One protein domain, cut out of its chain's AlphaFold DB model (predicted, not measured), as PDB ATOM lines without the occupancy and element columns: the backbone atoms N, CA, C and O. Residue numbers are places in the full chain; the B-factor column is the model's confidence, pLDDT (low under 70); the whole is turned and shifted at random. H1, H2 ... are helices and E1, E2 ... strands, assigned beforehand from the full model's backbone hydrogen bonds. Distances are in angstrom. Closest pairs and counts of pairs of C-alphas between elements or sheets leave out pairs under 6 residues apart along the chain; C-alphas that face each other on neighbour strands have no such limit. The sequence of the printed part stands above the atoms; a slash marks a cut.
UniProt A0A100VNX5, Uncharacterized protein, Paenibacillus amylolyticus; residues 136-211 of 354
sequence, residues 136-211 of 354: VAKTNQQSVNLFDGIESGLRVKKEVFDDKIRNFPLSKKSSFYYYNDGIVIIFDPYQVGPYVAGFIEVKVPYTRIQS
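This is residues 136 to 211 of the 354 residues of an uncharacterized protein of Paenibacillus amylolyticus (UniProt A0A100VNX5). One long helix, H1, packs slantwise over one face of a small three-stranded sheet, making two layers, helix on sheet. At one end of the sheet residues 188 to 199 loop out between E2 and E3; at the opposite end the short H2 follows E3 and packs on H1. The 76 printed residues hold two named helices and three named strands in the order H1 E1 E2 E3 H2, and the antiparallel sheet, E1 E2 E3, is a meander, each strand the antiparallel neighbour of the one before. The class is mixed, helices and strands, with 36 residues, under half, in named elements; the whole is compact, with a radius of gyration of the C-alphas of 11.8 A and spans of 34 by 22 by 22 A.

H1, residues 140 to 155, is on the sheet of E1, residues 176 to 179, E2, residues 182 to 187, and E3, residues 200 to 205. Its height over the sheet is 9.1 A, and it lies over E3, slantwise at 43 degrees on the local plane; their closest C-alphas, of Gly 153 and Val 202, are 5.6 A apart. Every O i to N i+4 pair of H1 is within hydrogen-bond range. The hairpin E1 and E2 has N 184 and O 177 within hydrogen-bond range at 2.8 A; the hairpin E2 and E3 has N 204 and O 183 at 2.8 A. H2, residues 206 to 209, too short for an O i to N i+4 pair, only grazes the sheet. It touches residues 142 to 149 of H1 alone; the closest C-alphas, of Asn 145 and Ile 209, are 5.0 A apart.

H1 begins at C-alpha 140, (-2.895, 9.334, -51.310), and is 22.7 A long. E1 measures 10.0 A, E2 and E3 16.7 A each. H2, 4.9 A long, ends at C-alpha 209, (2.302, 1.411, -56.168).

The two C-alphas farthest apart, of Thr 139 and Val 196, are 35.6 A from each other. The printed part has no cut; the links H1 to E1 and E2 to E3 are long. No printed residue is under 70 in pLDDT.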
ATOM      1  N   VAL A 136       8.251   8.343 -53.460       95.56
ATOM      2  CA  VAL A 136       7.880   7.117 -54.183       95.56
ATOM      3  C   VAL A 136       6.368   7.055 -54.387       95.56
ATOM      4  O   VAL A 136       5.905   6.958 -55.521       95.56
ATOM      5  N   ALA A 137       5.612   7.159 -53.295       94.81
ATOM      6  CA  ALA A 137       4.161   7.267 -53.278       94.81
ATOM      7  C   ALA A 137       3.774   8.738 -53.084       94.81
ATOM      8  O   ALA A 137       3.771   9.264 -51.972       94.81
ATOM      9  N   LYS A 138       3.517   9.425 -54.199       92.44
ATOM     10  CA  LYS A 138       3.319  10.882 -54.248       92.44
ATOM     11  C   LYS A 138       1.865  11.299 -54.032       92.44
ATOM     12  O   LYS A 138       1.601  12.464 -53.755       92.44
ATOM     13  N   THR A 139       0.927  10.371 -54.199       90.50
ATOM     14  CA  THR A 139      -0.514  10.603 -54.046       90.50
ATOM     15  C   THR A 139      -1.077   9.737 -52.924       90.50
ATOM     16  O   THR A 139      -0.511   8.690 -52.613       90.50
ATOM     17  N   ASN A 140      -2.219  10.132 -52.345       88.12
ATOM     18  CA  ASN A 140      -2.895   9.334 -51.310       88.12
ATOM     19  C   ASN A 140      -3.153   7.898 -51.799       88.12
ATOM     20  O   ASN A 140      -2.836   6.946 -51.092       88.12
ATOM     21  N   GLN A 141      -3.627   7.740 -53.042       90.44
ATOM     22  CA  GLN A 141      -3.872   6.422 -53.631       90.44
ATOM     23  C   GLN A 141      -2.590   5.587 -53.746       90.44
ATOM     24  O   GLN A 141      -2.593   4.409 -53.403       90.44
ATOM     25  N   GLN A 142      -1.473   6.184 -54.175       93.62
ATOM     26  CA  GLN A 142      -0.192   5.472 -54.239       93.62
ATOM     27  C   GLN A 142       0.296   5.044 -52.852       93.62
ATOM     28  O   GLN A 142       0.890   3.977 -52.718       93.62
ATOM     29  N   SER A 143       0.034   5.843 -51.817       92.56
ATOM     30  CA  SER A 143       0.382   5.501 -50.437       92.56
ATOM     31  C   SER A 143      -0.458   4.330 -49.916       92.56
ATOM     32  O   SER A 143       0.079   3.429 -49.276       92.56
ATOM     33  N   VAL A 144      -1.753   4.292 -50.251       91.31
ATOM     34  CA  VAL A 144      -2.653   3.164 -49.945       91.31
ATOM     35  C   VAL A 144      -2.201   1.900 -50.677       91.31
ATOM     36  O   VAL A 144      -2.097   0.837 -50.072       91.31
ATOM     37  N   ASN A 145      -1.862   2.018 -51.963       93.56
ATOM     38  CA  ASN A 145      -1.349   0.908 -52.765       93.56
ATOM     39  C   ASN A 145      -0.006   0.380 -52.243       93.56
ATOM     40  O   ASN A 145       0.249  -0.822 -52.294       93.56
ATOM     41  N   LEU A 146       0.863   1.273 -51.757       94.81
ATOM     42  CA  LEU A 146       2.115   0.895 -51.109       94.81
ATOM     43  C   LEU A 146       1.834   0.082 -49.843       94.81
ATOM     44  O   LEU A 146       2.371  -1.014 -49.718       94.81
ATOM     45  N   PHE A 147       0.966   0.571 -48.952       93.62
ATOM     46  CA  PHE A 147       0.580  -0.158 -47.742       93.62
ATOM     47  C   PHE A 147       0.021  -1.546 -48.085       93.62
ATOM     48  O   PHE A 147       0.462  -2.556 -47.549       93.62
ATOM     49  N   ASP A 148      -0.903  -1.615 -49.038       91.75
ATOM     50  CA  ASP A 148      -1.511  -2.861 -49.504       91.75
ATOM     51  C   ASP A 148      -0.492  -3.840 -50.131       91.75
ATOM     52  O   ASP A 148      -0.568  -5.056 -49.930       91.75
ATOM     53  N   GLY A 149       0.506  -3.323 -50.854       94.94
ATOM     54  CA  GLY A 149       1.627  -4.115 -51.359       94.94
ATOM     55  C   GLY A 149       2.512  -4.673 -50.241       94.94
ATOM     56  O   GLY A 149       2.933  -5.828 -50.316       94.94
ATOM     57  N   ILE A 150       2.756  -3.881 -49.192       96.25
ATOM     58  CA  ILE A 150       3.512  -4.313 -48.011       96.25
ATOM     59  C   ILE A 150       2.740  -5.393 -47.249       96.25
ATOM     60  O   ILE A 150       3.297  -6.457 -46.999       96.25
ATOM     61  N   GLU A 151       1.456  -5.168 -46.957       94.00
ATOM     62  CA  GLU A 151       0.579  -6.155 -46.310       94.00
ATOM     63  C   GLU A 151       0.599  -7.491 -47.066       94.00
ATOM     64  O   GLU A 151       0.764  -8.554 -46.467       94.00
ATOM     65  N   SER A 152       0.473  -7.444 -48.396       93.75
ATOM     66  CA  SER A 152       0.514  -8.643 -49.242       93.75
ATOM     67  C   SER A 152       1.853  -9.380 -49.127       93.75
ATOM     68  O   SER A 152       1.880 -10.608 -49.076       93.75
ATOM     69  N   GLY A 153       2.964  -8.641 -49.066       96.94
ATOM     70  CA  GLY A 153       4.302  -9.209 -48.912       96.94
ATOM     71  C   GLY A 153       4.610  -9.724 -47.503       96.94
ATOM     72  O   GLY A 153       5.398 -10.658 -47.366       96.94
ATOM     73  N   LEU A 154       3.987  -9.161 -46.467       96.81
ATOM     74  CA  LEU A 154       4.065  -9.662 -45.093       96.81
ATOM     75  C   LEU A 154       3.263 -10.956 -44.923       96.81
ATOM     76  O   LEU A 154       3.764 -11.908 -44.338       96.81
ATOM     77  N   ARG A 155       2.062 -11.029 -45.507       95.25
ATOM     78  CA  ARG A 155       1.150 -12.183 -45.409       95.25
ATOM     79  C   ARG A 155       1.755 -13.511 -45.883       95.25
ATOM     80  O   ARG A 155       1.302 -14.568 -45.463       95.25
ATOM     81  N   VAL A 156       2.739 -13.470 -46.782       95.94
ATOM     82  CA  VAL A 156       3.395 -14.672 -47.331       95.94
ATOM     83  C   VAL A 156       4.642 -15.106 -46.549       95.94
ATOM     84  O   VAL A 156       5.280 -16.089 -46.925       95.94
ATOM     85  N   LYS A 157       5.014 -14.384 -45.485       95.31
ATOM     86  CA  LYS A 157       6.165 -14.698 -44.627       95.31
ATOM     87  C   LYS A 157       5.690 -15.406 -43.364       95.31
ATOM     88  O   LYS A 157       4.749 -14.953 -42.725       95.31
ATOM     89  N   LYS A 158       6.345 -16.510 -43.001       94.56
ATOM     90  CA  LYS A 158       5.928 -17.363 -41.874       94.56
ATOM     91  C   LYS A 158       6.304 -16.779 -40.515       94.56
ATOM     92  O   LYS A 158       5.739 -17.163 -39.504       94.56
ATOM     93  N   GLU A 159       7.287 -15.893 -40.504       95.56
ATOM     94  CA  GLU A 159       7.883 -15.311 -39.308       95.56
ATOM     95  C   GLU A 159       7.147 -14.047 -38.843       95.56
ATOM     96  O   GLU A 159       7.453 -13.516 -37.781       95.56
ATOM     97  N   VAL A 160       6.211 -13.529 -39.643       97.00
ATOM     98  CA  VAL A 160       5.475 -12.302 -39.328       97.00
ATOM     99  C   VAL A 160       4.396 -12.597 -38.288       97.00
ATOM    100  O   VAL A 160       3.659 -13.570 -38.421       97.00
ATOM    101  N   PHE A 161       4.278 -11.740 -37.275       95.94
ATOM    102  CA  PHE A 161       3.182 -11.814 -36.312       95.94
ATOM    103  C   PHE A 161       1.846 -11.482 -36.989       95.94
ATOM    104  O   PHE A 161       1.747 -10.508 -37.742       95.94
ATOM    105  N   ASP A 162       0.805 -12.267 -36.711       89.56
ATOM    106  CA  ASP A 162      -0.492 -12.144 -37.388       89.56
ATOM    107  C   ASP A 162      -1.125 -10.747 -37.243       89.56
ATOM    108  O   ASP A 162      -1.718 -10.228 -38.198       89.56
ATOM    109  N   ASP A 163      -0.959 -10.103 -36.083       85.94
ATOM    110  CA  ASP A 163      -1.427  -8.738 -35.815       85.94
ATOM    111  C   ASP A 163      -0.663  -7.695 -36.652       85.94
ATOM    112  O   ASP A 163      -1.237  -6.704 -37.115       85.94
ATOM    113  N   LYS A 164       0.616  -7.951 -36.947       91.06
ATOM    114  CA  LYS A 164       1.485  -7.054 -37.721       91.06
ATOM    115  C   LYS A 164       1.307  -7.161 -39.226       91.06
ATOM    116  O   LYS A 164       1.721  -6.245 -39.930       91.06
ATOM    117  N   ILE A 165       0.621  -8.184 -39.745       90.06
ATOM    118  CA  ILE A 165       0.296  -8.270 -41.183       90.06
ATOM    119  C   ILE A 165      -0.477  -7.025 -41.641       90.06
ATOM    120  O   ILE A 165      -0.267  -6.541 -42.751       90.06
ATOM    121  N   ARG A 166      -1.376  -6.508 -40.791       84.12
ATOM    122  CA  ARG A 166      -2.286  -5.396 -41.122       84.12
ATOM    123  C   ARG A 166      -2.048  -4.133 -40.295       84.12
ATOM    124  O   ARG A 166      -2.587  -3.089 -40.647       84.12
ATOM    125  N   ASN A 167      -1.250  -4.226 -39.233       83.31
ATOM    126  CA  ASN A 167      -0.950  -3.129 -38.316       83.31
ATOM    127  C   ASN A 167       0.568  -2.930 -38.151       83.31
ATOM    128  O   ASN A 167       1.109  -2.938 -37.044       83.31
ATOM    129  N   PHE A 168       1.280  -2.833 -39.275       90.25
ATOM    130  CA  PHE A 168       2.709  -2.531 -39.279       90.25
ATOM    131  C   PHE A 168       2.949  -1.013 -39.303       90.25
ATOM    132  O   PHE A 168       2.217  -0.275 -39.971       90.25
ATOM    133  N   PRO A 169       4.008  -0.529 -38.632       87.12
ATOM    134  CA  PRO A 169       4.362   0.883 -38.658       87.12
ATOM    135  C   PRO A 169       4.869   1.295 -40.045       87.12
ATOM    136  O   PRO A 169       5.760   0.668 -40.625       87.12
ATOM    137  N   LEU A 170       4.330   2.394 -40.573       89.81
ATOM    138  CA  LEU A 170       4.779   2.983 -41.831       89.81
ATOM    139  C   LEU A 170       4.728   4.509 -41.756       89.81
ATOM    140  O   LEU A 170       3.679   5.111 -41.539       89.81
ATOM    141  N   SER A 171       5.863   5.149 -42.015       89.50
ATOM    142  CA  SER A 171       5.981   6.601 -42.096       89.50
ATOM    143  C   SER A 171       6.791   6.999 -43.322       89.50
ATOM    144  O   SER A 171       7.500   6.188 -43.910       89.50
ATOM    145  N   LYS A 172       6.795   8.290 -43.673       90.88
ATOM    146  CA  LYS A 172       7.657   8.803 -44.756       90.88
ATOM    147  C   LYS A 172       9.151   8.483 -44.565       90.88
ATOM    148  O   LYS A 172       9.897   8.502 -45.542       90.88
ATOM    149  N   LYS A 173       9.586   8.232 -43.322       92.38
ATOM    150  CA  LYS A 173      10.975   7.942 -42.945       92.38
ATOM    151  C   LYS A 173      11.272   6.450 -42.770       92.38
ATOM    152  O   LYS A 173      12.424   6.140 -42.488       92.38
ATOM    153  N   SER A 174      10.285   5.560 -42.915       95.12
ATOM    154  CA  SER A 174      10.523   4.118 -42.798       95.12
ATOM    155  C   SER A 174      11.637   3.671 -43.738       95.12
ATOM    156  O   SER A 174      11.755   4.169 -44.863       95.12
ATOM    157  N   SER A 175      12.455   2.743 -43.255       98.19
ATOM    158  CA  SER A 175      13.640   2.268 -43.953       98.19
ATOM    159  C   SER A 175      13.272   1.536 -45.239       98.19
ATOM    160  O   SER A 175      12.493   0.584 -45.238       98.19
ATOM    161  N   PHE A 176      13.825   1.995 -46.362       98.75
ATOM    162  CA  PHE A 176      13.595   1.392 -47.669       98.75
ATOM    163  C   PHE A 176      14.793   1.563 -48.596       98.75
ATOM    164  O   PHE A 176      15.592   2.484 -48.445       98.75
ATOM    165  N   TYR A 177      14.897   0.720 -49.614       98.81
ATOM    166  CA  TYR A 177      15.839   0.916 -50.711       98.81
ATOM    167  C   TYR A 177      15.179   0.656 -52.061       98.81
ATOM    168  O   TYR A 177      14.153  -0.015 -52.157       98.81
ATOM    169  N   TYR A 178      15.743   1.223 -53.123       98.69
ATOM    170  CA  TYR A 178      15.263   1.004 -54.481       98.69
ATOM    171  C   TYR A 178      15.737  -0.339 -55.033       98.69
ATOM    172  O   TYR A 178      16.812  -0.823 -54.710       98.69
ATOM    173  N   TYR A 179      14.968  -0.909 -55.949       97.75
ATOM    174  CA  TYR A 179      15.481  -1.874 -56.916       97.75
ATOM    175  C   TYR A 179      14.971  -1.480 -58.309       97.75
ATOM    176  O   TYR A 179      14.295  -0.458 -58.454       97.75
ATOM    177  N   ASN A 180      15.305  -2.249 -59.350       95.81
ATOM    178  CA  ASN A 180      14.974  -1.878 -60.732       95.81
ATOM    179  C   ASN A 180      13.481  -1.569 -60.940       95.81
ATOM    180  O   ASN A 180      13.159  -0.543 -61.540       95.81
ATOM    181  N   ASP A 181      12.589  -2.380 -60.369       97.00
ATOM    182  CA  ASP A 181      11.148  -2.305 -60.645       97.00
ATOM    183  C   ASP A 181      10.323  -1.828 -59.447       97.00
ATOM    184  O   ASP A 181       9.108  -2.009 -59.445       97.00
ATOM    185  N   GLY A 182      10.939  -1.257 -58.408       98.12
ATOM    186  CA  GLY A 182      10.202  -0.833 -57.218       98.12
ATOM    187  C   GLY A 182      11.078  -0.456 -56.032       98.12
ATOM    188  O   GLY A 182      12.184   0.069 -56.180       98.12
ATOM    189  N   ILE A 183      10.558  -0.727 -54.837       98.69
ATOM    190  CA  ILE A 183      11.269  -0.545 -53.570       98.69
ATOM    191  C   ILE A 183      11.212  -1.802 -52.706       98.69
ATOM    192  O   ILE A 183      10.359  -2.667 -52.895       98.69
ATOM    193  N   VAL A 184      12.118  -1.889 -51.744       98.81
ATOM    194  CA  VAL A 184      12.092  -2.865 -50.660       98.81
ATOM    195  C   VAL A 184      11.990  -2.103 -49.348       98.81
ATOM    196  O   VAL A 184      12.812  -1.227 -49.098       98.81
ATOM    197  N   ILE A 185      10.982  -2.419 -48.540       98.62
ATOM    198  CA  ILE A 185      10.821  -1.925 -47.168       98.62
ATOM    199  C   ILE A 185      11.593  -2.855 -46.236       98.62
ATOM    200  O   ILE A 185      11.532  -4.071 -46.414       98.62
ATOM    201  N   ILE A 186      12.305  -2.287 -45.268       98.56
ATOM    202  CA  ILE A 186      13.023  -3.026 -44.230       98.56
ATOM    203  C   ILE A 186      12.288  -2.814 -42.912       98.56
ATOM    204  O   ILE A 186      12.092  -1.670 -42.502       98.56
ATOM    205  N   PHE A 187      11.917  -3.914 -42.267       98.25
ATOM    206  CA  PHE A 187      11.457  -3.926 -40.889       98.25
ATOM    207  C   PHE A 187      12.572  -4.431 -39.974       98.25
ATOM    208  O   PHE A 187      13.196  -5.456 -40.270       98.25
ATOM    209  N   ASP A 188      12.812  -3.713 -38.883       98.06
ATOM    210  CA  ASP A 188      13.800  -4.077 -37.869       98.06
ATOM    211  C   ASP A 188      13.338  -5.315 -37.073       98.06
ATOM    212  O   ASP A 188      12.136  -5.619 -37.040       98.06
ATOM    213  N   PRO A 189      14.254  -6.060 -36.421       97.38
ATOM    214  CA  PRO A 189      13.867  -7.139 -35.514       97.38
ATOM    215  C   PRO A 189      12.839  -6.665 -34.475       97.38
ATOM    216  O   PRO A 189      12.926  -5.542 -33.983       97.38
ATOM    217  N   TYR A 190      11.867  -7.520 -34.137       95.62
ATOM    218  CA  TYR A 190      10.688  -7.216 -33.302       95.62
ATOM    219  C   TYR A 190       9.619  -6.303 -33.918       95.62
ATOM    220  O   TYR A 190       8.505  -6.268 -33.399       95.62
ATOM    221  N   GLN A 191       9.881  -5.611 -35.029       95.19
ATOM    222  CA  GLN A 191       8.906  -4.658 -35.571       95.19
ATOM    223  C   GLN A 191       7.673  -5.347 -36.174       95.19
ATOM    224  O   GLN A 191       6.545  -4.888 -35.984       95.19
ATOM    225  N   VAL A 192       7.881  -6.450 -36.902       97.12
ATOM    226  CA  VAL A 192       6.795  -7.249 -37.508       97.12
ATOM    227  C   VAL A 192       6.927  -8.758 -37.282       97.12
ATOM    228  O   VAL A 192       6.054  -9.507 -37.700       97.12
ATOM    229  N   GLY A 193       7.994  -9.217 -36.630       97.19
ATOM    230  CA  GLY A 193       8.266 -10.631 -36.349       97.19
ATOM    231  C   GLY A 193       9.294 -10.782 -35.222       97.19
ATOM    232  O   GLY A 193       9.857  -9.779 -34.779       97.19
ATOM    233  N   PRO A 194       9.558 -12.005 -34.730       96.69
ATOM    234  CA  PRO A 194      10.449 -12.230 -33.597       96.69
ATOM    235  C   PRO A 194      11.904 -11.926 -33.965       96.69
ATOM    236  O   PRO A 194      12.289 -12.001 -35.128       96.69
ATOM    237  N   TYR A 195      12.752 -11.663 -32.968       96.12
ATOM    238  CA  TYR A 195      14.162 -11.314 -33.194       96.12
ATOM    239  C   TYR A 195      14.936 -12.307 -34.059       96.12
ATOM    240  O   TYR A 195      15.740 -11.902 -34.892       96.12
ATOM    241  N   VAL A 196      14.666 -13.607 -33.904       96.12
ATOM    242  CA  VAL A 196      15.322 -14.679 -34.671       96.12
ATOM    243  C   VAL A 196      15.064 -14.585 -36.180       96.12
ATOM    244  O   VAL A 196      15.865 -15.088 -36.966       96.12
ATOM    245  N   ALA A 197      13.985 -13.916 -36.600       97.25
ATOM    246  CA  ALA A 197      13.712 -13.647 -38.010       97.25
ATOM    247  C   ALA A 197      14.673 -12.600 -38.605       97.25
ATOM    248  O   ALA A 197      14.778 -12.482 -39.826       97.25
ATOM    249  N   GLY A 198      15.379 -11.846 -37.755       97.25
ATOM    250  CA  GLY A 198      16.219 -10.729 -38.156       97.25
ATOM    251  C   GLY A 198      15.410  -9.619 -38.829       97.25
ATOM    252  O   GLY A 198      14.239  -9.396 -38.525       97.25
ATOM    253  N   PHE A 199      16.050  -8.916 -39.762       98.00
ATOM    254  CA  PHE A 199      15.379  -7.918 -40.592       98.00
ATOM    255  C   PHE A 199      14.408  -8.582 -41.570       98.00
ATOM    256  O   PHE A 199      14.809  -9.421 -42.381       98.00
ATOM    257  N   ILE A 200      13.154  -8.134 -41.576       98.44
ATOM    258  CA  ILE A 200      12.158  -8.600 -42.539       98.44
ATOM    259  C   ILE A 200      12.079  -7.606 -43.697       98.44
ATOM    260  O   ILE A 200      11.661  -6.463 -43.541       98.44
ATOM    261  N   GLU A 201      12.462  -8.057 -44.892       98.38
ATOM    262  CA  GLU A 201      12.417  -7.242 -46.106       98.38
ATOM    263  C   GLU A 201      11.193  -7.575 -46.975       98.38
ATOM    264  O   GLU A 201      10.930  -8.744 -47.286       98.38
ATOM    265  N   VAL A 202      10.454  -6.546 -47.402       98.56
ATOM    266  CA  VAL A 202       9.258  -6.670 -48.250       98.56
ATOM    267  C   VAL A 202       9.433  -5.891 -49.547       98.56
ATOM    268  O   VAL A 202       9.538  -4.666 -49.554       98.56
ATOM    269  N   LYS A 203       9.434  -6.613 -50.670       98.44
ATOM    270  CA  LYS A 203       9.569  -6.053 -52.018       98.44
ATOM    271  C   LYS A 203       8.211  -5.594 -52.553       98.44
ATOM    272  O   LYS A 203       7.285  -6.395 -52.640       98.44
ATOM    273  N   VAL A 204       8.116  -4.334 -52.974       98.44
ATOM    274  CA  VAL A 204       6.901  -3.730 -53.540       98.44
ATOM    275  C   VAL A 204       7.192  -3.148 -54.931       98.44
ATOM    276  O   VAL A 204       7.922  -2.157 -55.044       98.44
ATOM    277  N   PRO A 205       6.624  -3.729 -56.004       98.25
ATOM    278  CA  PRO A 205       6.794  -3.223 -57.364       98.25
ATOM    279  C   PRO A 205       6.111  -1.878 -57.624       98.25
ATOM    280  O   PRO A 205       5.027  -1.601 -57.107       98.25
ATOM    281  N   TYR A 206       6.679  -1.076 -58.528       97.50
ATOM    282  CA  TYR A 206       6.058   0.151 -59.029       97.50
ATOM    283  C   TYR A 206       4.708  -0.106 -59.673       97.50
ATOM    284  O   TYR A 206       3.811   0.708 -59.498       97.50
ATOM    285  N   THR A 207       4.531  -1.241 -60.348       97.06
ATOM    286  CA  THR A 207       3.236  -1.628 -60.921       97.06
ATOM    287  C   THR A 207       2.149  -1.754 -59.853       97.06
ATOM    288  O   THR A 207       0.997  -1.435 -60.132       97.06
ATOM    289  N   ARG A 208       2.498  -2.144 -58.615       95.69
ATOM    290  CA  ARG A 208       1.561  -2.134 -57.482       95.69
ATOM    291  C   ARG A 208       1.327  -0.716 -56.979       95.69
ATOM    292  O   ARG A 208       0.178  -0.306 -56.883       95.69
ATOM    293  N   ILE A 209       2.392   0.045 -56.720       95.69
ATOM    294  CA  ILE A 209       2.302   1.411 -56.168       95.69
ATOM    295  C   ILE A 209       1.518   2.338 -57.111       95.69
ATOM    296  O   ILE A 209       0.641   3.075 -56.672       95.69
ATOM    297  N   GLN A 210       1.801   2.272 -58.411       95.12
ATOM    298  CA  GLN A 210       1.221   3.116 -59.462       95.12
ATOM    299  C   GLN A 210      -0.095   2.567 -60.028       95.12
ATOM    300  O   GLN A 210      -0.638   3.154 -60.958       95.12
ATOM    301  N   SER A 211      -0.600   1.452 -59.493       93.19
ATOM    302  CA  SER A 211      -1.879   0.885 -59.911       93.19
ATOM    303  C   SER A 211      -3.019   1.894 -59.736       93.19
ATOM    304  O   SER A 211      -3.083   2.617 -58.742       93.19
TER     305      SER A 211